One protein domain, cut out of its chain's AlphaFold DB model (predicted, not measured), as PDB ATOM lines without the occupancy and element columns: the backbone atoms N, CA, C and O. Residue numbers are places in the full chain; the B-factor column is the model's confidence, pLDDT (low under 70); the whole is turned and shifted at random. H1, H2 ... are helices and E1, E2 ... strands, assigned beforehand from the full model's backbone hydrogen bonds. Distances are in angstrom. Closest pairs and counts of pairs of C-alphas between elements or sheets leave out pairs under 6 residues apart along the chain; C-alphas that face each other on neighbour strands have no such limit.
ATOM      1  N   ALA A   2      21.517  20.614  -2.182       58.78
ATOM      2  CA  ALA A   2      21.465  19.987  -3.521       58.78
ATOM      3  C   ALA A   2      20.044  19.538  -3.939       58.78
ATOM      4  O   ALA A   2      19.636  19.747  -5.079       58.78
ATOM      5  N   ILE A   3      19.265  18.992  -2.997       63.44
ATOM      6  CA  ILE A   3      17.888  18.515  -3.232       63.44
ATOM      7  C   ILE A   3      16.929  19.684  -3.539       63.44
ATOM      8  O   ILE A   3      16.086  19.575  -4.427       63.44
ATOM      9  N   ASP A   4      17.110  20.832  -2.879       70.50
ATOM     10  CA  ASP A   4      16.285  22.031  -3.097       70.50
ATOM     11  C   ASP A   4      16.516  22.630  -4.492       70.50
ATOM     12  O   ASP A   4      15.574  23.050  -5.160       70.50
ATOM     13  N   GLY A   5      17.763  22.609  -4.980       76.94
ATOM     14  CA  GLY A   5      18.109  23.070  -6.327       76.94
ATOM     15  C   GLY A   5      17.478  22.223  -7.436       76.94
ATOM     16  O   GLY A   5      17.003  22.772  -8.431       76.94
ATOM     17  N   ILE A   6      17.407  20.901  -7.242       84.31
ATOM     18  CA  ILE A   6      16.767  19.978  -8.189       84.31
ATOM     19  C   ILE A   6      15.253  20.217  -8.230       84.31
ATOM     20  O   ILE A   6      14.697  20.404  -9.310       84.31
ATOM     21  N   SER A   7      14.588  20.287  -7.074       86.12
ATOM     22  CA  SER A   7      13.140  20.546  -6.993       86.12
ATOM     23  C   SER A   7      12.752  21.911  -7.579       86.12
ATOM     24  O   SER A   7      11.756  22.033  -8.301       86.12
ATOM     25  N   ASN A   8      13.572  22.939  -7.347       87.62
ATOM     26  CA  ASN A   8      13.380  24.268  -7.932       87.62
ATOM     27  C   ASN A   8      13.576  24.255  -9.456       87.62
ATOM     28  O   ASN A   8      12.776  24.841 -10.183       87.62
ATOM     29  N   GLY A   9      14.593  23.546  -9.951       87.44
ATOM     30  CA  GLY A   9      14.817  23.375 -11.387       87.44
ATOM     31  C   GLY A   9      13.679  22.611 -12.070       87.44
ATOM     32  O   GLY A   9      13.179  23.045 -13.104       87.44
ATOM     33  N   ILE A  10      13.195  21.521 -11.469       91.25
ATOM     34  CA  ILE A  10      12.065  20.745 -12.003       91.25
ATOM     35  C   ILE A  10      10.789  21.592 -12.034       91.25
ATOM     36  O   ILE A  10      10.123  21.652 -13.067       91.25
ATOM     37  N   SER A  11      10.451  22.278 -10.938       92.06
ATOM     38  CA  SER A  11       9.252  23.129 -10.889       92.06
ATOM     39  C   SER A  11       9.313  24.275 -11.904       92.06
ATOM     40  O   SER A  11       8.340  24.513 -12.620       92.06
ATOM     41  N   GLY A  12      10.478  24.909 -12.071       91.81
ATOM     42  CA  GLY A  12      10.696  25.898 -13.126       91.81
ATOM     43  C   GLY A  12      10.561  25.315 -14.538       91.81
ATOM     44  O   GLY A  12      10.019  25.971 -15.426       91.81
ATOM     45  N   ALA A  13      11.044  24.093 -14.778       93.88
ATOM     46  CA  ALA A  13      10.912  23.424 -16.071       93.88
ATOM     47  C   ALA A  13       9.442  23.093 -16.391       93.88
ATOM     48  O   ALA A  13       8.986  23.319 -17.511       93.88
ATOM     49  N   ILE A  14       8.673  22.630 -15.402       94.50
ATOM     50  CA  ILE A  14       7.228  22.392 -15.543       94.50
ATOM     51  C   ILE A  14       6.496  23.703 -15.853       94.50
ATOM     52  O   ILE A  14       5.665  23.741 -16.760       94.50
ATOM     53  N   ALA A  15       6.830  24.787 -15.150       94.81
ATOM     54  CA  ALA A  15       6.235  26.098 -15.390       94.81
ATOM     55  C   ALA A  15       6.523  26.620 -16.809       94.81
ATOM     56  O   ALA A  15       5.610  27.056 -17.512       94.81
ATOM     57  N   ALA A  16       7.768  26.488 -17.273       94.62
ATOM     58  CA  ALA A  16       8.156  26.839 -18.637       94.62
ATOM     59  C   ALA A  16       7.414  26.000 -19.695       94.62
ATOM     60  O   ALA A  16       6.955  26.540 -20.700       94.62
ATOM     61  N   SER A  17       7.234  24.699 -19.450       96.12
ATOM     62  CA  SER A  17       6.440  23.824 -20.322       96.12
ATOM     63  C   SER A  17       4.977  24.274 -20.408       96.12
ATOM     64  O   SER A  17       4.419  24.370 -21.501       96.12
ATOM     65  N   ASN A  18       4.369  24.641 -19.273       95.94
ATOM     66  CA  ASN A  18       2.998  25.151 -19.242       95.94
ATOM     67  C   ASN A  18       2.851  26.451 -20.051       95.94
ATOM     68  O   ASN A  18       1.937  26.571 -20.863       95.94
ATOM     69  N   ARG A  19       3.783  27.402 -19.895       94.12
ATOM     70  CA  ARG A  19       3.812  28.636 -20.703       94.12
ATOM     71  C   ARG A  19       3.913  28.350 -22.196       94.12
ATOM     72  O   ARG A  19       3.179  28.944 -22.981       94.12
ATOM     73  N   PHE A  20       4.787  27.420 -22.583       95.75
ATOM     74  CA  PHE A  20       4.926  27.012 -23.977       95.75
ATOM     75  C   PHE A  20       3.620  26.420 -24.524       95.75
ATOM     76  O   PHE A  20       3.186  26.800 -25.608       95.75
ATOM     77  N   ALA A  21       2.960  25.540 -23.765       95.88
ATOM     78  CA  ALA A  21       1.697  24.928 -24.171       95.88
ATOM     79  C   ALA A  21       0.571  25.961 -24.340       95.88
ATOM     80  O   ALA A  21      -0.148  25.923 -25.339       95.88
ATOM     81  N   VAL A  22       0.447  26.910 -23.404       95.12
ATOM     82  CA  VAL A  22      -0.529  28.009 -23.493       95.12
ATOM     83  C   VAL A  22      -0.266  28.870 -24.726       95.12
ATOM     84  O   VAL A  22      -1.174  29.106 -25.518       95.12
ATOM     85  N   SER A  23       0.987  29.265 -24.944       95.25
ATOM     86  CA  SER A  23       1.365  30.091 -26.091       95.25
ATOM     87  C   SER A  23       1.138  29.389 -27.435       95.25
ATOM     88  O   SER A  23       0.672  29.998 -28.404       95.25
ATOM     89  N   ALA A  24       1.414  28.085 -27.499       95.00
ATOM     90  CA  ALA A  24       1.142  27.268 -28.676       95.00
ATOM     91  C   ALA A  24      -0.364  27.177 -28.957       95.00
ATOM     92  O   ALA A  24      -0.784  27.290 -30.108       95.00
ATOM     93  N   ASN A  25      -1.184  27.025 -27.913       94.94
ATOM     94  CA  ASN A  25      -2.636  26.996 -28.038       94.94
ATOM     95  C   ASN A  25      -3.204  28.346 -28.513       94.94
ATOM     96  O   ASN A  25      -4.033  28.361 -29.421       94.94
ATOM     97  N   ASN A  26      -2.701  29.463 -27.976       93.62
ATOM     98  CA  ASN A  26      -3.071  30.810 -28.415       93.62
ATOM     99  C   ASN A  26      -2.697  31.038 -29.889       93.62
ATOM    100  O   ASN A  26      -3.540  31.442 -30.687       93.62
ATOM    101  N   THR A  27      -1.456  30.713 -30.271       93.06
ATOM    102  CA  THR A  27      -0.972  30.857 -31.655       93.06
ATOM    103  C   THR A  27      -1.783  30.010 -32.636       93.06
ATOM    104  O   THR A  27      -2.152  30.491 -33.705       93.06
ATOM    105  N   ALA A  28      -2.100  28.762 -32.277       91.94
ATOM    106  CA  ALA A  28      -2.872  27.860 -33.132       91.94
ATOM    107  C   ALA A  28      -4.298  28.365 -33.401       91.94
ATOM    108  O   ALA A  28      -4.870  28.061 -34.445       91.94
ATOM    109  N   ASN A  29      -4.862  29.146 -32.477       91.31
ATOM    110  CA  ASN A  29      -6.234  29.637 -32.548       91.31
ATOM    111  C   ASN A  29      -6.339  31.124 -32.901       91.31
ATOM    112  O   ASN A  29      -7.416  31.695 -32.775       91.31
ATOM    113  N   ILE A  30      -5.267  31.766 -33.370       88.81
ATOM    114  CA  ILE A  30      -5.287  33.206 -33.671       88.81
ATOM    115  C   ILE A  30      -6.303  33.592 -34.760       88.81
ATOM    116  O   ILE A  30      -6.867  34.681 -34.731       88.81
ATOM    117  N   VAL A  31      -6.559  32.686 -35.705       86.19
ATOM    118  CA  VAL A  31      -7.543  32.873 -36.787       86.19
ATOM    119  C   VAL A  31      -8.932  32.344 -36.433       86.19
ATOM    120  O   VAL A  31      -9.863  32.482 -37.225       86.19
ATOM    121  N   SER A  32      -9.081  31.698 -35.274       87.06
ATOM    122  CA  SER A  32     -10.366  31.175 -34.819       87.06
ATOM    123  C   SER A  32     -11.316  32.326 -34.488       87.06
ATOM    124  O   SER A  32     -10.893  33.445 -34.217       87.06
ATOM    125  N   ARG A  33     -12.622  32.051 -34.463       85.69
ATOM    126  CA  ARG A  33     -13.616  33.018 -33.982       85.69
ATOM    127  C   ARG A  33     -13.353  33.345 -32.504       85.69
ATOM    128  O   ARG A  33     -13.304  32.439 -31.668       85.69
ATOM    129  N   GLY A  34     -13.215  34.630 -32.187       83.50
ATOM    130  CA  GLY A  34     -13.177  35.142 -30.821       83.50
ATOM    131  C   GLY A  34     -14.573  35.221 -30.203       83.50
ATOM    132  O   GLY A  34     -15.585  35.229 -30.900       83.50
ATOM    133  N   ILE A  35     -14.626  35.283 -28.877       84.00
ATOM    134  CA  ILE A  35     -15.881  35.362 -28.118       84.00
ATOM    135  C   ILE A  35     -16.570  36.711 -28.362       84.00
ATOM    136  O   ILE A  35     -15.929  37.742 -28.201       84.00
ATOM    137  N   ASP A  36     -17.867  36.742 -28.680       82.56
ATOM    138  CA  ASP A  36     -18.627  38.003 -28.683       82.56
ATOM    139  C   ASP A  36     -18.848  38.471 -27.224       82.56
ATOM    140  O   ASP A  36     -19.375  37.705 -26.410       82.56
ATOM    141  N   PRO A  37     -18.490  39.717 -26.851       77.88
ATOM    142  CA  PRO A  37     -18.742  40.258 -25.515       77.88
ATOM    143  C   PRO A  37     -20.205  40.151 -25.055       77.88
ATOM    144  O   PRO A  37     -20.461  40.019 -23.857       77.88
ATOM    145  N   ARG A  38     -21.172  40.184 -25.982       79.69
ATOM    146  CA  ARG A  38     -22.604  40.008 -25.691       79.69
ATOM    147  C   ARG A  38     -22.935  38.564 -25.328       79.69
ATOM    148  O   ARG A  38     -23.709  38.337 -24.404       79.69
ATOM    149  N   GLU A  39     -22.330  37.595 -26.014       77.50
ATOM    150  CA  GLU A  39     -22.450  36.174 -25.664       77.50
ATOM    151  C   GLU A  39     -21.813  35.908 -24.296       77.50
ATOM    152  O   GLU A  39     -22.398  35.222 -23.460       77.50
ATOM    153  N   GLN A  40     -20.658  36.519 -24.020       76.06
ATOM    154  CA  GLN A  40     -19.973  36.386 -22.734       76.06
ATOM    155  C   GLN A  40     -20.805  36.941 -21.565       76.06
ATOM    156  O   GLN A  40     -20.862  36.327 -20.499       76.06
ATOM    157  N   GLN A  41     -21.495  38.068 -21.772       76.31
ATOM    158  CA  GLN A  41     -22.461  38.613 -20.810       76.31
ATOM    159  C   GLN A  41     -23.681  37.697 -20.660       76.31
ATOM    160  O   GLN A  41     -24.068  37.372 -19.542       76.31
ATOM    161  N   ALA A  42     -24.227  37.193 -21.769       78.06
ATOM    162  CA  ALA A  42     -25.395  36.319 -21.756       78.06
ATOM    163  C   ALA A  42     -25.171  34.994 -21.005       78.06
ATOM    164  O   ALA A  42     -26.142  34.465 -20.462       78.06
ATOM    165  N   VAL A  43     -23.939  34.468 -20.987       77.38
ATOM    166  CA  VAL A  43     -23.538  33.306 -20.169       77.38
ATOM    167  C   VAL A  43     -23.369  33.688 -18.701       77.38
ATOM    168  O   VAL A  43     -23.800  32.947 -17.823       77.38
ATOM    169  N   ARG A  44     -22.781  34.854 -18.409       78.31
ATOM    170  CA  ARG A  44     -22.635  35.346 -17.028       78.31
ATOM    171  C   ARG A  44     -23.985  35.544 -16.335       78.31
ATOM    172  O   ARG A  44     -24.098  35.295 -15.139       78.31
ATOM    173  N   ASP A  45     -24.981  35.967 -17.102       81.19
ATOM    174  CA  ASP A  45     -26.330  36.258 -16.624       81.19
ATOM    175  C   ASP A  45     -27.259  35.026 -16.640       81.19
ATOM    176  O   ASP A  45     -28.449  35.162 -16.356       81.19
ATOM    177  N   ASP A  46     -26.753  33.829 -16.973       80.38
ATOM    178  CA  ASP A  46     -27.527  32.582 -16.998       80.38
ATOM    179  C   ASP A  46     -27.320  31.747 -15.716       80.38
ATOM    180  O   ASP A  46     -26.401  30.924 -15.643       80.38
ATOM    181  N   PRO A  47     -28.189  31.889 -14.697       67.50
ATOM    182  CA  PRO A  47     -28.078  31.137 -13.448       67.50
ATOM    183  C   PRO A  47     -28.351  29.634 -13.618       67.50
ATOM    184  O   PRO A  47     -28.057  28.865 -12.705       67.50
ATOM    185  N   ALA A  48     -28.925  29.210 -14.751       78.62
ATOM    186  CA  ALA A  48     -29.198  27.809 -15.050       78.62
ATOM    187  C   ALA A  48     -28.036  27.120 -15.791       78.62
ATOM    188  O   ALA A  48     -28.074  25.898 -15.946       78.62
ATOM    189  N   GLY A  49     -27.017  27.875 -16.228       76.19
ATOM    190  CA  GLY A  49     -25.819  27.350 -16.890       76.19
ATOM    191  C   GLY A  49     -26.095  26.642 -18.219       76.19
ATOM    192  O   GLY A  49     -25.403  25.688 -18.558       76.19
ATOM    193  N   GLN A  50     -27.133  27.057 -18.945       70.44
ATOM    194  CA  GLN A  50     -27.570  26.436 -20.197       70.44
ATOM    195  C   GLN A  50     -26.904  27.053 -21.430       70.44
ATOM    196  O   GLN A  50     -26.880  26.437 -22.495       70.44
ATOM    197  N   ARG A  51     -26.389  28.278 -21.314       72.25
ATOM    198  CA  ARG A  51     -25.687  28.974 -22.393       72.25
ATOM    199  C   ARG A  51     -24.194  28.685 -22.333       72.25
ATOM    200  O   ARG A  51     -23.547  28.904 -21.314       72.25
ATOM    201  N   GLU A  52     -23.643  28.263 -23.464       70.75
ATOM    202  CA  GLU A  52     -22.206  28.073 -23.642       70.75
ATOM    203  C   GLU A  52     -21.616  29.207 -24.477       70.75
ATOM    204  O   GLU A  52     -22.229  29.690 -25.434       70.75
ATOM    205  N   VAL A  53     -20.403  29.629 -24.115       71.62
ATOM    206  CA  VAL A  53     -19.658  30.613 -24.897       71.62
ATOM    207  C   VAL A  53     -19.123  29.927 -26.152       71.62
ATOM    208  O   VAL A  53     -18.335  28.988 -26.062       71.62
ATOM    209  N   GLN A  54     -19.519  30.417 -27.326       73.44
ATOM    210  CA  GLN A  54     -19.043  29.888 -28.601       73.44
ATOM    211  C   GLN A  54     -17.867  30.724 -29.111       73.44
ATOM    212  O   GLN A  54     -18.044  31.748 -29.763       73.44
ATOM    213  N   GLY A  55     -16.642  30.287 -28.831       82.50
ATOM    214  CA  GLY A  55     -15.450  30.954 -29.345       82.50
ATOM    215  C   GLY A  55     -14.184  30.555 -28.610       82.50
ATOM    216  O   GLY A  55     -14.225  29.972 -27.527       82.50
ATOM    217  N   PHE A  56     -13.043  30.875 -29.207       88.19
ATOM    218  CA  PHE A  56     -11.765  30.650 -28.559       88.19
ATOM    219  C   PHE A  56     -11.521  31.703 -27.468       88.19
ATOM    220  O   PHE A  56     -11.585  32.905 -27.736       88.19
ATOM    221  N   GLN A  57     -11.218  31.247 -26.247       90.19
ATOM    222  CA  GLN A  57     -10.787  32.106 -25.148       90.19
ATOM    223  C   GLN A  57      -9.274  31.981 -24.952       90.19
ATOM    224  O   GLN A  57      -8.812  30.922 -24.513       90.19
ATOM    225  N   PRO A  58      -8.496  33.041 -25.221       91.50
ATOM    226  CA  PRO A  58      -7.067  33.005 -24.977       91.50
ATOM    227  C   PRO A  58      -6.770  32.930 -23.476       91.50
ATOM    228  O   PRO A  58      -7.475  33.505 -22.636       91.50
ATOM    229  N   GLN A  59      -5.707  32.202 -23.144       94.38
ATOM    230  CA  GLN A  59      -5.254  32.003 -21.771       94.38
ATOM    231  C   GLN A  59      -3.853  32.579 -21.581       94.38
ATOM    232  O   GLN A  59      -3.076  32.707 -22.523       94.38
ATOM    233  N   GLN A  60      -3.511  32.889 -20.336       93.38
ATOM    234  CA  GLN A  60      -2.189  33.317 -19.913       93.38
ATOM    235  C   GLN A  60      -1.681  32.400 -18.804       93.38
ATOM    236  O   GLN A  60      -2.375  32.143 -17.818       93.38
ATOM    237  N   ALA A  61      -0.443  31.934 -18.945       94.19
ATOM    238  CA  ALA A  61       0.267  31.255 -17.874       94.19
ATOM    239  C   ALA A  61       0.889  32.287 -16.919       94.19
ATOM    240  O   ALA A  61       1.688  33.134 -17.317       94.19
ATOM    241  N   ILE A  62       0.519  32.201 -15.645       93.06
ATOM    242  CA  ILE A  62       1.007  33.036 -14.554       93.06
ATOM    243  C   ILE A  62       1.851  32.169 -13.641       93.06
ATOM    244  O   ILE A  62       1.357  31.209 -13.043       93.06
ATOM    245  N   ASP A  63       3.104  32.567 -13.484       91.88
ATOM    246  CA  ASP A  63       4.029  31.894 -12.591       91.88
ATOM    247  C   ASP A  63       4.162  32.676 -11.296       91.88
ATOM    248  O   ASP A  63       4.335  33.895 -11.291       91.88
ATOM    249  N   GLN A  64       4.093  31.952 -10.189       91.75
ATOM    250  CA  GLN A  64       4.222  32.500  -8.853       91.75
ATOM    251  C   GLN A  64       5.326  31.758  -8.114       91.75
ATOM    252  O   GLN A  64       5.380  30.525  -8.115       91.75
ATOM    253  N   ASN A  65       6.196  32.525  -7.465       89.31
ATOM    254  CA  ASN A  65       7.217  31.972  -6.588       89.31
ATOM    255  C   ASN A  65       6.542  31.402  -5.339       89.31
ATOM    256  O   ASN A  65       5.709  32.066  -4.718       89.31
ATOM    257  N   VAL A  66       6.904  30.180  -4.967       86.62
ATOM    258  CA  VAL A  66       6.364  29.525  -3.773       86.62
ATOM    259  C   VAL A  66       7.313  29.762  -2.600       86.62
ATOM    260  O   VAL A  66       8.531  29.692  -2.757       86.62
ATOM    261  N   ALA A  67       6.767  30.027  -1.409       76.44
ATOM    262  CA  ALA A  67       7.558  30.295  -0.201       76.44
ATOM    263  C   ALA A  67       8.490  29.131   0.189       76.44
ATOM    264  O   ALA A  67       9.545  29.358   0.772       76.44
ATOM    265  N   SER A  68       8.130  27.894  -0.173       76.56
ATOM    266  CA  SER A  68       8.957  26.692   0.010       76.56
ATOM    267  C   SER A  68      10.123  26.577  -0.982       76.56
ATOM    268  O   SER A  68      10.843  25.584  -0.950       76.56
ATOM    269  N   GLY A  69      10.290  27.547  -1.882       78.56
ATOM    270  CA  GLY A  69      11.145  27.432  -3.056       78.56
ATOM    271  C   GLY A  69      10.385  26.874  -4.261       78.56
ATOM    272  O   GLY A  69       9.420  26.117  -4.123       78.56
ATOM    273  N   GLY A  70      10.818  27.293  -5.451       84.94
ATOM    274  CA  GLY A  70      10.285  26.829  -6.727       84.94
ATOM    275  C   GLY A  70       9.208  27.734  -7.319       84.94
ATOM    276  O   GLY A  70       8.860  28.785  -6.772       84.94
ATOM    277  N   VAL A  71       8.699  27.315  -8.475       89.12
ATOM    278  CA  VAL A  71       7.731  28.075  -9.271       89.12
ATOM    279  C   VAL A  71       6.461  27.257  -9.458       89.12
ATOM    280  O   VAL A  71       6.509  26.106  -9.886       89.12
ATOM    281  N   ARG A  72       5.308  27.865  -9.178       89.62
ATOM    282  CA  ARG A  72       3.996  27.307  -9.507       89.62
ATOM    283  C   ARG A  72       3.406  28.073 -10.678       89.62
ATOM    284  O   ARG A  72       3.211  29.279 -10.578       89.62
ATOM    285  N   SER A  73       3.084  27.364 -11.753       92.94
ATOM    286  CA  SER A  73       2.379  27.937 -12.897       92.94
ATOM    287  C   SER A  73       0.878  27.674 -12.788       92.94
ATOM    288  O   SER A  73       0.456  26.580 -12.408       92.94
ATOM    289  N   THR A  74       0.071  28.682 -13.098       93.69
ATOM    290  CA  THR A  74      -1.394  28.606 -13.172       93.69
ATOM    291  C   THR A  74      -1.857  29.259 -14.461       93.69
ATOM    292  O   THR A  74      -1.268  30.251 -14.876       93.69
ATOM    293  N   THR A  75      -2.893  28.733 -15.106       93.88
ATOM    294  CA  THR A  75      -3.476  29.363 -16.294       93.88
ATOM    295  C   THR A  75      -4.681  30.205 -15.899       93.88
ATOM    296  O   THR A  75      -5.474  29.816 -15.039       93.88
ATOM    297  N   ARG A  76      -4.803  31.393 -16.489       92.50
ATOM    298  CA  ARG A  76      -5.967  32.268 -16.328       92.50
ATOM    299  C   ARG A  76      -6.444  32.767 -17.687       92.50
ATOM    300  O   ARG A  76      -5.600  33.017 -18.543       92.50
ATOM    301  N   PRO A  77      -7.755  32.935 -17.899       90.94
ATOM    302  CA  PRO A  77      -8.257  33.604 -19.092       90.94
ATOM    303  C   PRO A  77      -7.759  35.049 -19.197       90.94
ATOM    304  O   PRO A  77      -7.574  35.714 -18.177       90.94
ATOM    305  N   ILE A  78      -7.565  35.532 -20.426       87.75
ATOM    306  CA  ILE A  78      -7.255  36.940 -20.706       87.75
ATOM    307  C   ILE A  78      -8.564  37.728 -20.865       87.75
ATOM    308  O   ILE A  78      -9.485  37.288 -21.554       87.75
ATOM    309  N   GLU A  79      -8.631  38.907 -20.242       84.88
ATOM    310  CA  GLU A  79      -9.743  39.851 -20.365       84.88
ATOM    311  C   GLU A  79      -9.241  41.196 -20.931       84.88
ATOM    312  O   GLU A  79      -8.297  41.764 -20.376       84.88
ATOM    313  N   PRO A  80      -9.847  41.732 -22.010       83.62
ATOM    314  CA  PRO A  80     -10.917  41.134 -22.813       83.62
ATOM    315  C   PRO A  80     -10.427  39.932 -23.643       83.62
ATOM    316  O   PRO A  80      -9.279  39.900 -24.088       83.62
ATOM    317  N   ALA A  81     -11.314  38.954 -23.863       86.31
ATOM    318  CA  ALA A  81     -10.993  37.719 -24.590       86.31
ATOM    319  C   ALA A  81     -10.873  37.917 -26.113       86.31
ATOM    320  O   ALA A  81     -10.209  37.137 -26.797       86.31
ATOM    321  N   SER A  82     -11.509  38.957 -26.649       88.31
ATOM    322  CA  SER A  82     -11.562  39.252 -28.078       88.31
ATOM    323  C   SER A  82     -11.539  40.755 -28.341       88.31
ATOM    324  O   SER A  82     -11.814  41.567 -27.453       88.31
ATOM    325  N   ILE A  83     -11.219  41.114 -29.580       85.62
ATOM    326  CA  ILE A  83     -11.270  42.482 -30.091       85.62
ATOM    327  C   ILE A  83     -12.179  42.554 -31.327       85.62
ATOM    328  O   ILE A  83     -12.180  41.624 -32.140       85.62
ATOM    329  N   PRO A  84     -12.967  43.635 -31.481       82.31
ATOM    330  CA  PRO A  84     -13.799  43.839 -32.658       82.31
ATOM    331  C   PRO A  84     -12.939  44.240 -33.862       82.31
ATOM    332  O   PRO A  84     -12.138  45.172 -33.781       82.31
ATOM    333  N   VAL A  85     -13.140  43.566 -34.990       81.12
ATOM    334  CA  VAL A  85     -12.500  43.859 -36.275       81.12
ATOM    335  C   VAL A  85     -13.579  44.164 -37.301       81.12
ATOM    336  O   VAL A  85     -14.507  43.380 -37.509       81.12
ATOM    337  N   LEU A  86     -13.458  45.324 -37.945       76.06
ATOM    338  CA  LEU A  86     -14.355  45.727 -39.017       76.06
ATOM    339  C   LEU A  86     -14.024  44.945 -40.293       76.06
ATOM    340  O   LEU A  86     -12.904  45.035 -40.793       76.06
ATOM    341  N   GLN A  87     -14.993  44.202 -40.834       63.88
ATOM    342  CA  GLN A  87     -14.862  43.587 -42.155       63.88
ATOM    343  C   GLN A  87     -15.390  44.548 -43.230       63.88
ATOM    344  O   GLN A  87     -16.581  44.836 -43.293       63.88
ATOM    345  N   GLU A  88     -14.503  45.062 -44.085       61.84
ATOM    346  CA  GLU A  88     -14.862  46.039 -45.130       61.84
ATOM    347  C   GLU A  88     -15.542  45.404 -46.362       61.84
ATOM    348  O   GLU A  88     -16.197  46.098 -47.141       61.84
ATOM    349  N   ASP A  89     -15.403  44.090 -46.553       56.88
ATOM    350  CA  ASP A  89     -15.784  43.412 -47.803       56.88
ATOM    351  C   ASP A  89     -17.306  43.203 -47.928       56.88
ATOM    352  O   ASP A  89     -17.895  43.344 -49.003       56.88
ATOM    353  N   THR A  90     -17.999  42.980 -46.807       54.66
ATOM    354  CA  THR A  90     -19.467  42.861 -46.788       54.66
ATOM    355  C   THR A  90     -20.159  44.199 -47.039       54.66
ATOM    356  O   THR A  90     -21.234  44.218 -47.642       54.66
ATOM    357  N   ALA A  91     -19.539  45.319 -46.656       55.78
ATOM    358  CA  ALA A  91     -20.077  46.654 -46.904       55.78
ATOM    359  C   ALA A  91     -20.131  46.978 -48.407       55.78
ATOM    360  O   ALA A  91     -21.129  47.524 -48.880       55.78
ATOM    361  N   ARG A  92     -19.111  46.570 -49.180       57.03
ATOM    362  CA  ARG A  92     -19.091  46.739 -50.645       57.03
ATOM    363  C   ARG A  92     -20.143  45.873 -51.333       57.03
ATOM    364  O   ARG A  92     -20.924  46.387 -52.125       57.03
ATOM    365  N   ILE A  93     -20.239  44.594 -50.960       55.19
ATOM    366  CA  ILE A  93     -21.239  43.667 -51.520       55.19
ATOM    367  C   ILE A  93     -22.669  44.140 -51.213       55.19
ATOM    368  O   ILE A  93     -23.551  44.051 -52.066       55.19
ATOM    369  N   GLN A  94     -22.919  44.672 -50.012       58.91
ATOM    370  CA  GLN A  94     -24.220  45.244 -49.650       58.91
ATOM    371  C   GLN A  94     -24.534  46.518 -50.441       58.91
ATOM    372  O   GLN A  94     -25.678  46.701 -50.854       58.91
ATOM    373  N   GLN A  95     -23.537  47.368 -50.691       59.03
ATOM    374  CA  GLN A  95     -23.693  48.586 -51.485       59.03
ATOM    375  C   GLN A  95     -23.965  48.274 -52.966       59.03
ATOM    376  O   GLN A  95     -24.883  48.845 -53.553       59.03
ATOM    377  N   ASP A  96     -23.261  47.294 -53.536       58.41
ATOM    378  CA  ASP A  96     -23.490  46.816 -54.904       58.41
ATOM    379  C   ASP A  96     -24.863  46.136 -55.045       58.41
ATOM    380  O   ASP A  96     -25.553  46.306 -56.053       58.41
ATOM    381  N   ARG A  97     -25.315  45.406 -54.014       58.22
ATOM    382  CA  ARG A  97     -26.652  44.788 -53.978       58.22
ATOM    383  C   ARG A  97     -27.763  45.829 -53.824       58.22
ATOM    384  O   ARG A  97     -28.790  45.705 -54.485       58.22
ATOM    385  N   ALA A  98     -27.564  46.861 -53.004       57.28
ATOM    386  CA  ALA A  98     -28.501  47.975 -52.868       57.28
ATOM    387  C   ALA A  98     -28.660  48.737 -54.195       57.28
ATOM    388  O   ALA A  98     -29.787  48.996 -54.616       57.28
ATOM    389  N   ALA A  99     -27.558  48.973 -54.915       57.25
ATOM    390  CA  ALA A  99     -27.587  49.568 -56.251       57.25
ATOM    391  C   ALA A  99     -28.294  48.676 -57.296       57.25
ATOM    392  O   ALA A  99     -28.901  49.180 -58.239       57.25
ATOM    393  N   GLN A 100     -28.267  47.346 -57.148       55.31
ATOM    394  CA  GLN A 100     -28.995  46.423 -58.036       55.31
ATOM    395  C   GLN A 100     -30.503  46.346 -57.743       55.31
ATOM    396  O   GLN A 100     -31.290  46.140 -58.667       55.31
ATOM    397  N   ILE A 101     -30.924  46.539 -56.487       54.94
ATOM    398  CA  ILE A 101     -32.349  46.653 -56.122       54.94
ATOM    399  C   ILE A 101     -32.927  47.961 -56.681       54.94
ATOM    400  O   ILE A 101     -34.037  47.961 -57.212       54.94
ATOM    401  N   GLU A 102     -32.152  49.048 -56.645       52.00
ATOM    402  CA  GLU A 102     -32.529  50.342 -57.232       52.00
ATOM    403  C   GLU A 102     -32.671  50.274 -58.768       52.00
ATOM    404  O   GLU A 102     -33.507  50.962 -59.349       52.00
ATOM    405  N   ASN A 103     -31.935  49.365 -59.422       52.72
ATOM    406  CA  ASN A 103     -32.008  49.102 -60.865       52.72
ATOM    407  C   ASN A 103     -33.028  48.012 -61.273       52.72
ATOM    408  O   ASN A 103     -33.095  47.634 -62.443       52.72
ATOM    409  N   GLY A 104     -33.856  47.521 -60.343       52.62
ATOM    410  CA  GLY A 104     -35.092  46.798 -60.668       52.62
ATOM    411  C   GLY A 104     -34.960  45.372 -61.222       52.62
ATOM    412  O   GLY A 104     -35.930  44.861 -61.777       52.62
ATOM    413  N   ASP A 123     -20.335  44.587 -40.423       60.66
ATOM    414  CA  ASP A 123     -20.199  43.226 -39.896       60.66
ATOM    415  C   ASP A 123     -18.932  43.194 -39.028       60.66
ATOM    416  O   ASP A 123     -17.801  43.210 -39.528       60.66
ATOM    417  N   VAL A 124     -19.120  43.311 -37.712       67.62
ATOM    418  CA  VAL A 124     -18.028  43.325 -36.736       67.62
ATOM    419  C   VAL A 124     -17.709  41.882 -36.376       67.62
ATOM    420  O   VAL A 124     -18.484  41.214 -35.695       67.62
ATOM    421  N   SER A 125     -16.549  41.405 -36.818       79.69
ATOM    422  CA  SER A 125     -16.054  40.078 -36.471       79.69
ATOM    423  C   SER A 125     -15.157  40.159 -35.246       79.69
ATOM    424  O   SER A 125     -14.341  41.071 -35.122       79.69
ATOM    425  N   PHE A 126     -15.293  39.208 -34.329       83.94
ATOM    426  CA  PHE A 126     -14.459  39.146 -33.135       83.94
ATOM    427  C   PHE A 126     -13.278  38.218 -33.387       83.94
ATOM    428  O   PHE A 126     -13.468  37.027 -33.641       83.94
ATOM    429  N   LEU A 127     -12.063  38.756 -33.283       86.44
ATOM    430  CA  LEU A 127     -10.840  37.958 -33.273       86.44
ATOM    431  C   LEU A 127     -10.346  37.774 -31.833       86.44
ATOM    432  O   LEU A 127     -10.531  38.675 -31.008       86.44
ATOM    433  N   PRO A 128      -9.732  36.627 -31.502       88.88
ATOM    434  CA  PRO A 128      -9.089  36.418 -30.217       88.88
ATOM    435  C   PRO A 128      -8.045  37.496 -29.940       88.88
ATOM    436  O   PRO A 128      -7.295  37.898 -30.828       88.88
ATOM    437  N   ASN A 129      -7.977  37.940 -28.688       89.31
ATOM    438  CA  ASN A 129      -6.993  38.921 -28.243       89.31
ATOM    439  C   ASN A 129      -5.617  38.258 -28.040       89.31
ATOM    440  O   ASN A 129      -5.166  38.055 -26.913       89.31
ATOM    441  N   VAL A 130      -4.990  37.848 -29.142       90.38
ATOM    442  CA  VAL A 130      -3.682  37.186 -29.178       90.38
ATOM    443  C   VAL A 130      -2.767  37.943 -30.131       90.38
ATOM    444  O   VAL A 130      -3.128  38.189 -31.280       90.38
ATOM    445  N   ASP A 131      -1.558  38.265 -29.671       91.88
ATOM    446  CA  ASP A 131      -0.512  38.858 -30.504       91.88
ATOM    447  C   ASP A 131       0.525  37.787 -30.893       91.88
ATOM    448  O   ASP A 131       1.282  37.325 -30.032       91.88
ATOM    449  N   PRO A 132       0.616  37.409 -32.181       90.06
ATOM    450  CA  PRO A 132       1.477  36.319 -32.623       90.06
ATOM    451  C   PRO A 132       2.964  36.624 -32.415       90.06
ATOM    452  O   PRO A 132       3.752  35.701 -32.205       90.06
ATOM    453  N   ALA A 133       3.366  37.899 -32.448       92.38
ATOM    454  CA  ALA A 133       4.755  38.281 -32.224       92.38
ATOM    455  C   ALA A 133       5.145  38.054 -30.759       92.38
ATOM    456  O   ALA A 133       6.172  37.433 -30.469       92.38
ATOM    457  N   ASN A 134       4.290  38.493 -29.834       93.25
ATOM    458  CA  ASN A 134       4.494  38.271 -28.406       93.25
ATOM    459  C   ASN A 134       4.411  36.783 -28.033       93.25
ATOM    460  O   ASN A 134       5.176  36.332 -27.179       93.25
ATOM    461  N   GLU A 135       3.551  35.999 -28.686       94.38
ATOM    462  CA  GLU A 135       3.486  34.549 -28.469       94.38
ATOM    463  C   GLU A 135       4.747  33.826 -28.964       94.38
ATOM    464  O   GLU A 135       5.320  33.012 -28.240       94.38
ATOM    465  N   ALA A 136       5.271  34.176 -30.142       94.31
ATOM    466  CA  ALA A 136       6.528  33.607 -30.627       94.31
ATOM    467  C   ALA A 136       7.695  33.887 -29.660       94.31
ATOM    468  O   ALA A 136       8.496  32.997 -29.358       94.31
ATOM    469  N   VAL A 137       7.765  35.105 -29.112       95.81
ATOM    470  CA  VAL A 137       8.751  35.454 -28.079       95.81
ATOM    471  C   VAL A 137       8.538  34.619 -26.817       95.81
ATOM    472  O   VAL A 137       9.507  34.075 -26.284       95.81
ATOM    473  N   GLN A 138       7.296  34.455 -26.355       94.69
ATOM    474  CA  GLN A 138       6.989  33.610 -25.198       94.69
ATOM    475  C   GLN A 138       7.411  32.155 -25.410       94.69
ATOM    476  O   GLN A 138       7.963  31.551 -24.487       94.69
ATOM    477  N   GLN A 139       7.229  31.595 -26.608       95.50
ATOM    478  CA  GLN A 139       7.694  30.245 -26.932       95.50
ATOM    479  C   GLN A 139       9.214  30.132 -26.825       95.50
ATOM    480  O   GLN A 139       9.715  29.225 -26.156       95.50
ATOM    481  N   ILE A 140       9.950  31.081 -27.409       96.00
ATOM    482  CA  ILE A 140      11.419  31.106 -27.359       96.00
ATOM    483  C   ILE A 140      11.904  31.237 -25.914       96.00
ATOM    484  O   ILE A 140      12.751  30.463 -25.466       96.00
ATOM    485  N   VAL A 141      11.357  32.192 -25.157       95.75
ATOM    486  CA  VAL A 141      11.735  32.419 -23.754       95.75
ATOM    487  C   VAL A 141      11.442  31.180 -22.911       95.75
ATOM    488  O   VAL A 141      12.288  30.763 -22.122       95.75
ATOM    489  N   SER A 142      10.285  30.548 -23.108       93.06
ATOM    490  CA  SER A 142       9.898  29.339 -22.375       93.06
ATOM    491  C   SER A 142      10.824  28.162 -22.685       93.06
ATOM    492  O   SER A 142      11.269  27.480 -21.764       93.06
ATOM    493  N   GLN A 143      11.205  27.964 -23.949       96.00
ATOM    494  CA  GLN A 143      12.192  26.948 -24.328       96.00
ATOM    495  C   GLN A 143      13.551  27.205 -23.668       96.00
ATOM    496  O   GLN A 143      14.130  26.301 -23.068       96.00
ATOM    497  N   ARG A 144      14.042  28.452 -23.700       96.50
ATOM    498  CA  ARG A 144      15.311  28.818 -23.050       96.50
ATOM    499  C   ARG A 144      15.268  28.636 -21.538       96.50
ATOM    500  O   ARG A 144      16.235  28.150 -20.956       96.50
ATOM    501  N   GLN A 145      14.151  28.979 -20.904       93.25
ATOM    502  CA  GLN A 145      13.967  28.784 -19.471       93.25
ATOM    503  C   GLN A 145      13.946  27.294 -19.112       93.25
ATOM    504  O   GLN A 145      14.572  26.891 -18.133       93.25
ATOM    505  N   TYR A 146      13.275  26.470 -19.918       95.00
ATOM    506  CA  TYR A 146      13.268  25.018 -19.762       95.00
ATOM    507  C   TYR A 146      14.689  24.440 -19.857       95.00
ATOM    508  O   TYR A 146      15.126  23.738 -18.946       95.00
ATOM    509  N   GLU A 147      15.447  24.805 -20.895       95.06
ATOM    510  CA  GLU A 147      16.846  24.388 -21.069       95.06
ATOM    511  C   GLU A 147      17.733  24.808 -19.888       95.06
ATOM    512  O   GLU A 147      18.522  24.006 -19.382       95.06
ATOM    513  N   ALA A 148      17.602  26.054 -19.422       93.25
ATOM    514  CA  ALA A 148      18.369  26.565 -18.289       93.25
ATOM    515  C   ALA A 148      18.065  25.784 -17.001       93.25
ATOM    516  O   ALA A 148      18.980  25.366 -16.289       93.25
ATOM    517  N   ASN A 149      16.785  25.521 -16.737       91.81
ATOM    518  CA  ASN A 149      16.346  24.765 -15.571       91.81
ATOM    519  C   ASN A 149      16.833  23.307 -15.614       91.81
ATOM    520  O   ASN A 149      17.286  22.782 -14.595       91.81
ATOM    521  N   LEU A 150      16.827  22.671 -16.790       93.25
ATOM    522  CA  LEU A 150      17.372  21.324 -16.968       93.25
ATOM    523  C   LEU A 150      18.875  21.252 -16.684       93.25
ATOM    524  O   LEU A 150      19.321  20.302 -16.041       93.25
ATOM    525  N   ARG A 151      19.660  22.246 -17.115       92.06
ATOM    526  CA  ARG A 151      21.101  22.289 -16.813       92.06
ATOM    527  C   ARG A 151      21.363  22.369 -15.312       92.06
ATOM    528  O   ARG A 151      22.247  21.676 -14.817       92.06
ATOM    529  N   THR A 152      20.569  23.150 -14.580       89.81
ATOM    530  CA  THR A 152      20.655  23.228 -13.112       89.81
ATOM    531  C   THR A 152      20.381  21.873 -12.462       89.81
ATOM    532  O   THR A 152      21.117  21.450 -11.570       89.81
ATOM    533  N   VAL A 153      19.366  21.151 -12.941       90.00
ATOM    534  CA  VAL A 153      19.042  19.800 -12.458       90.00
ATOM    535  C   VAL A 153      20.180  18.817 -12.755       90.00
ATOM    536  O   VAL A 153      20.593  18.069 -11.870       90.00
ATOM    537  N   GLN A 154      20.737  18.846 -13.968       90.62
ATOM    538  CA  GLN A 154      21.874  18.002 -14.354       90.62
ATOM    539  C   GLN A 154      23.112  18.273 -13.494       90.62
ATOM    540  O   GLN A 154      23.740  17.326 -13.023       90.62
ATOM    541  N   ALA A 155      23.436  19.544 -13.242       90.25
ATOM    542  CA  ALA A 155      24.531  19.922 -12.354       90.25
ATOM    543  C   ALA A 155      24.297  19.396 -10.926       90.25
ATOM    544  O   ALA A 155      25.200  18.817 -10.325       90.25
ATOM    545  N   GLY A 156      23.068  19.506 -10.411       88.31
ATOM    546  CA  GLY A 156      22.683  18.930  -9.120       88.31
ATOM    547  C   GLY A 156      22.901  17.413  -9.049       88.31
ATOM    548  O   GLY A 156      23.458  16.912  -8.069       88.31
ATOM    549  N   PHE A 157      22.532  16.677 -10.102       90.44
ATOM    550  CA  PHE A 157      22.784  15.235 -10.187       90.44
ATOM    551  C   PHE A 157      24.273  14.889 -10.264       90.44
ATOM    552  O   PHE A 157      24.705  13.953  -9.595       90.44
ATOM    553  N   GLN A 158      25.066  15.635 -11.038       89.56
ATOM    554  CA  GLN A 158      26.512  15.412 -11.141       89.56
ATOM    555  C   GLN A 158      27.212  15.613  -9.794       89.56
ATOM    556  O   GLN A 158      28.014  14.773  -9.395       89.56
ATOM    557  N   LEU A 159      26.856  16.672  -9.062       89.25
ATOM    558  CA  LEU A 159      27.385  16.923  -7.720       89.25
ATOM    559  C   LEU A 159      26.981  15.818  -6.740       89.25
ATOM    560  O   LEU A 159      27.818  15.316  -6.000       89.25
ATOM    561  N   THR A 160      25.717  15.389  -6.772       88.31
ATOM    562  CA  THR A 160      25.227  14.308  -5.898       88.31
ATOM    563  C   THR A 160      25.945  12.990  -6.186       88.31
ATOM    564  O   THR A 160      26.335  12.283  -5.261       88.31
ATOM    565  N   ARG A 161      26.171  12.675  -7.466       89.56
ATOM    566  CA  ARG A 161      26.911  11.481  -7.882       89.56
ATOM    567  C   ARG A 161      28.382  11.544  -7.472       89.56
ATOM    568  O   ARG A 161      28.889  10.552  -6.973       89.56
ATOM    569  N   SER A 162      29.039  12.691  -7.646       90.69
ATOM    570  CA  SER A 162      30.429  12.882  -7.215       90.69
ATOM    571  C   SER A 162      30.597  12.725  -5.706       90.69
ATOM    572  O   SER A 162      31.626  12.222  -5.282       90.69
ATOM    573  N   LEU A 163      29.621  13.152  -4.898       86.06
ATOM    574  CA  LEU A 163      29.664  12.954  -3.446       86.06
ATOM    575  C   LEU A 163      29.523  11.476  -3.071       86.06
ATOM    576  O   LEU A 163      30.242  10.997  -2.206       86.06
ATOM    577  N   LEU A 164      28.629  10.755  -3.750       87.62
ATOM    578  CA  LEU A 164      28.437   9.315  -3.556       87.62
ATOM    579  C   LEU A 164      29.677   8.484  -3.917       87.62
ATOM    580  O   LEU A 164      29.909   7.461  -3.289       87.62
ATOM    581  N   ASP A 165      30.447   8.922  -4.913       87.75
ATOM    582  CA  ASP A 165      31.654   8.234  -5.399       87.75
ATOM    583  C   ASP A 165      32.885   8.459  -4.496       87.75
ATOM    584  O   ASP A 165      33.851   7.713  -4.573       87.75
ATOM    585  N   ILE A 166      32.875   9.490  -3.639       84.81
ATOM    586  CA  ILE A 166      33.988   9.802  -2.717       84.81
ATOM    587  C   ILE A 166      33.943   8.938  -1.445       84.81
ATOM    588  O   ILE A 166      34.991   8.665  -0.862       84.81
ATOM    589  N   ASP A 167      32.749   8.521  -1.017       66.62
ATOM    590  CA  ASP A 167      32.545   7.706   0.191       66.62
ATOM    591  C   ASP A 167      32.602   6.182  -0.076       66.62
ATOM    592  O   ASP A 167      32.517   5.398   0.875       66.62
ATOM    593  N   SER A 168      32.732   5.751  -1.341       58.97
ATOM    594  CA  SER A 168      32.868   4.337  -1.749       58.97
ATOM    595  C   SER A 168      34.315   3.931  -1.997       58.97
ATOM    596  O   SER A 168      34.693   2.820  -1.561       58.97
TER     597      SER A 168
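What this domain is: This is residues 2 to 104 and 123 to 168 of the 168 residues of the protein "Flg_bbr_C domain-containing protein" of Oceanibaculum pacificum (UniProt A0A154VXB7). Look for a long, narrow rod in which two long helices, H1 and H4, lie side by side and run opposite ways, with the hairpin E1 and E2 packed along H1, so that H1 lies between the hairpin and H4. Beyond one end of this pair sits the small two-stranded sheet of E3 and E4; past it the free-standing part of H3, residues 92 to 102, sticks out and adds to the length, while the loop of residues 45 to 50 after H2 sticks out to the side. The printed part has 149 residues, with four named helices and four named strands in the order H1 H2 E1 E2 E3 H3 E4 H4; both sheets are antiparallel and the class is mixed, helices and strands. The whole is extended, with a radius of gyration of the C-alphas of 24.5 A and spans of 99 by 36 by 18 A.

Where its parts are: Find C-alpha 2 at (21.465, 19.987, -3.521); from there H1 runs through residues 2 to 28, 39.1 A long. H2 holds residues 37 to 44, 10.6 A. E1, residues 59 to 65, and E2, residues 71 to 77, each measure 19.6 A. E3 follows with residues 82 to 87, 15.1 A, and H3 with residues 89 to 102, 20.4 A. After the cut, E4 begins at C-alpha 123, (-20.199, 43.226, -39.896), and takes residues 123 to 128, 16.2 A. H4, residues 132 to 166, is the longest helix at 51.5 A and ends at C-alpha 166, (33.988, 9.802, -2.717).

How they stand to each other: Begin at Ala 13 and Tyr 146, whose C-alphas, 4.7 A apart, are the closest of H1 and H4; these helices touch at a shallow tilt of 21 degrees, opposite ways. The closest C-alphas of H1 and E2 are those of Ala 15 and Ser 73, 4.9 A apart. E1 and E2 form an antiparallel hairpin at 153 degrees, with N 62 and O 74 within hydrogen-bond range at 2.8 A. Both strands are apart from H4. E3 and E4 are antiparallel at 144 degrees; look at N 85 and O 125, 2.8 A. H2 and H3 touch no helix. In H1, H2, H3 and H4 every O i to N i+4 pair is within hydrogen-bond range.

The domain as a whole: The C-alphas farthest apart, those of Gly 104 and Ser 168, are 99.5 A from each other. Residues 105 to 122 are not printed, and C-alphas 104 and 123 are 25.8 A apart across this cut. The link from H2 to E1 is long, with 14 residues. The mean pLDDT of the printed part is 83.0; 25 residues are under 70, among them residues 87 to 104.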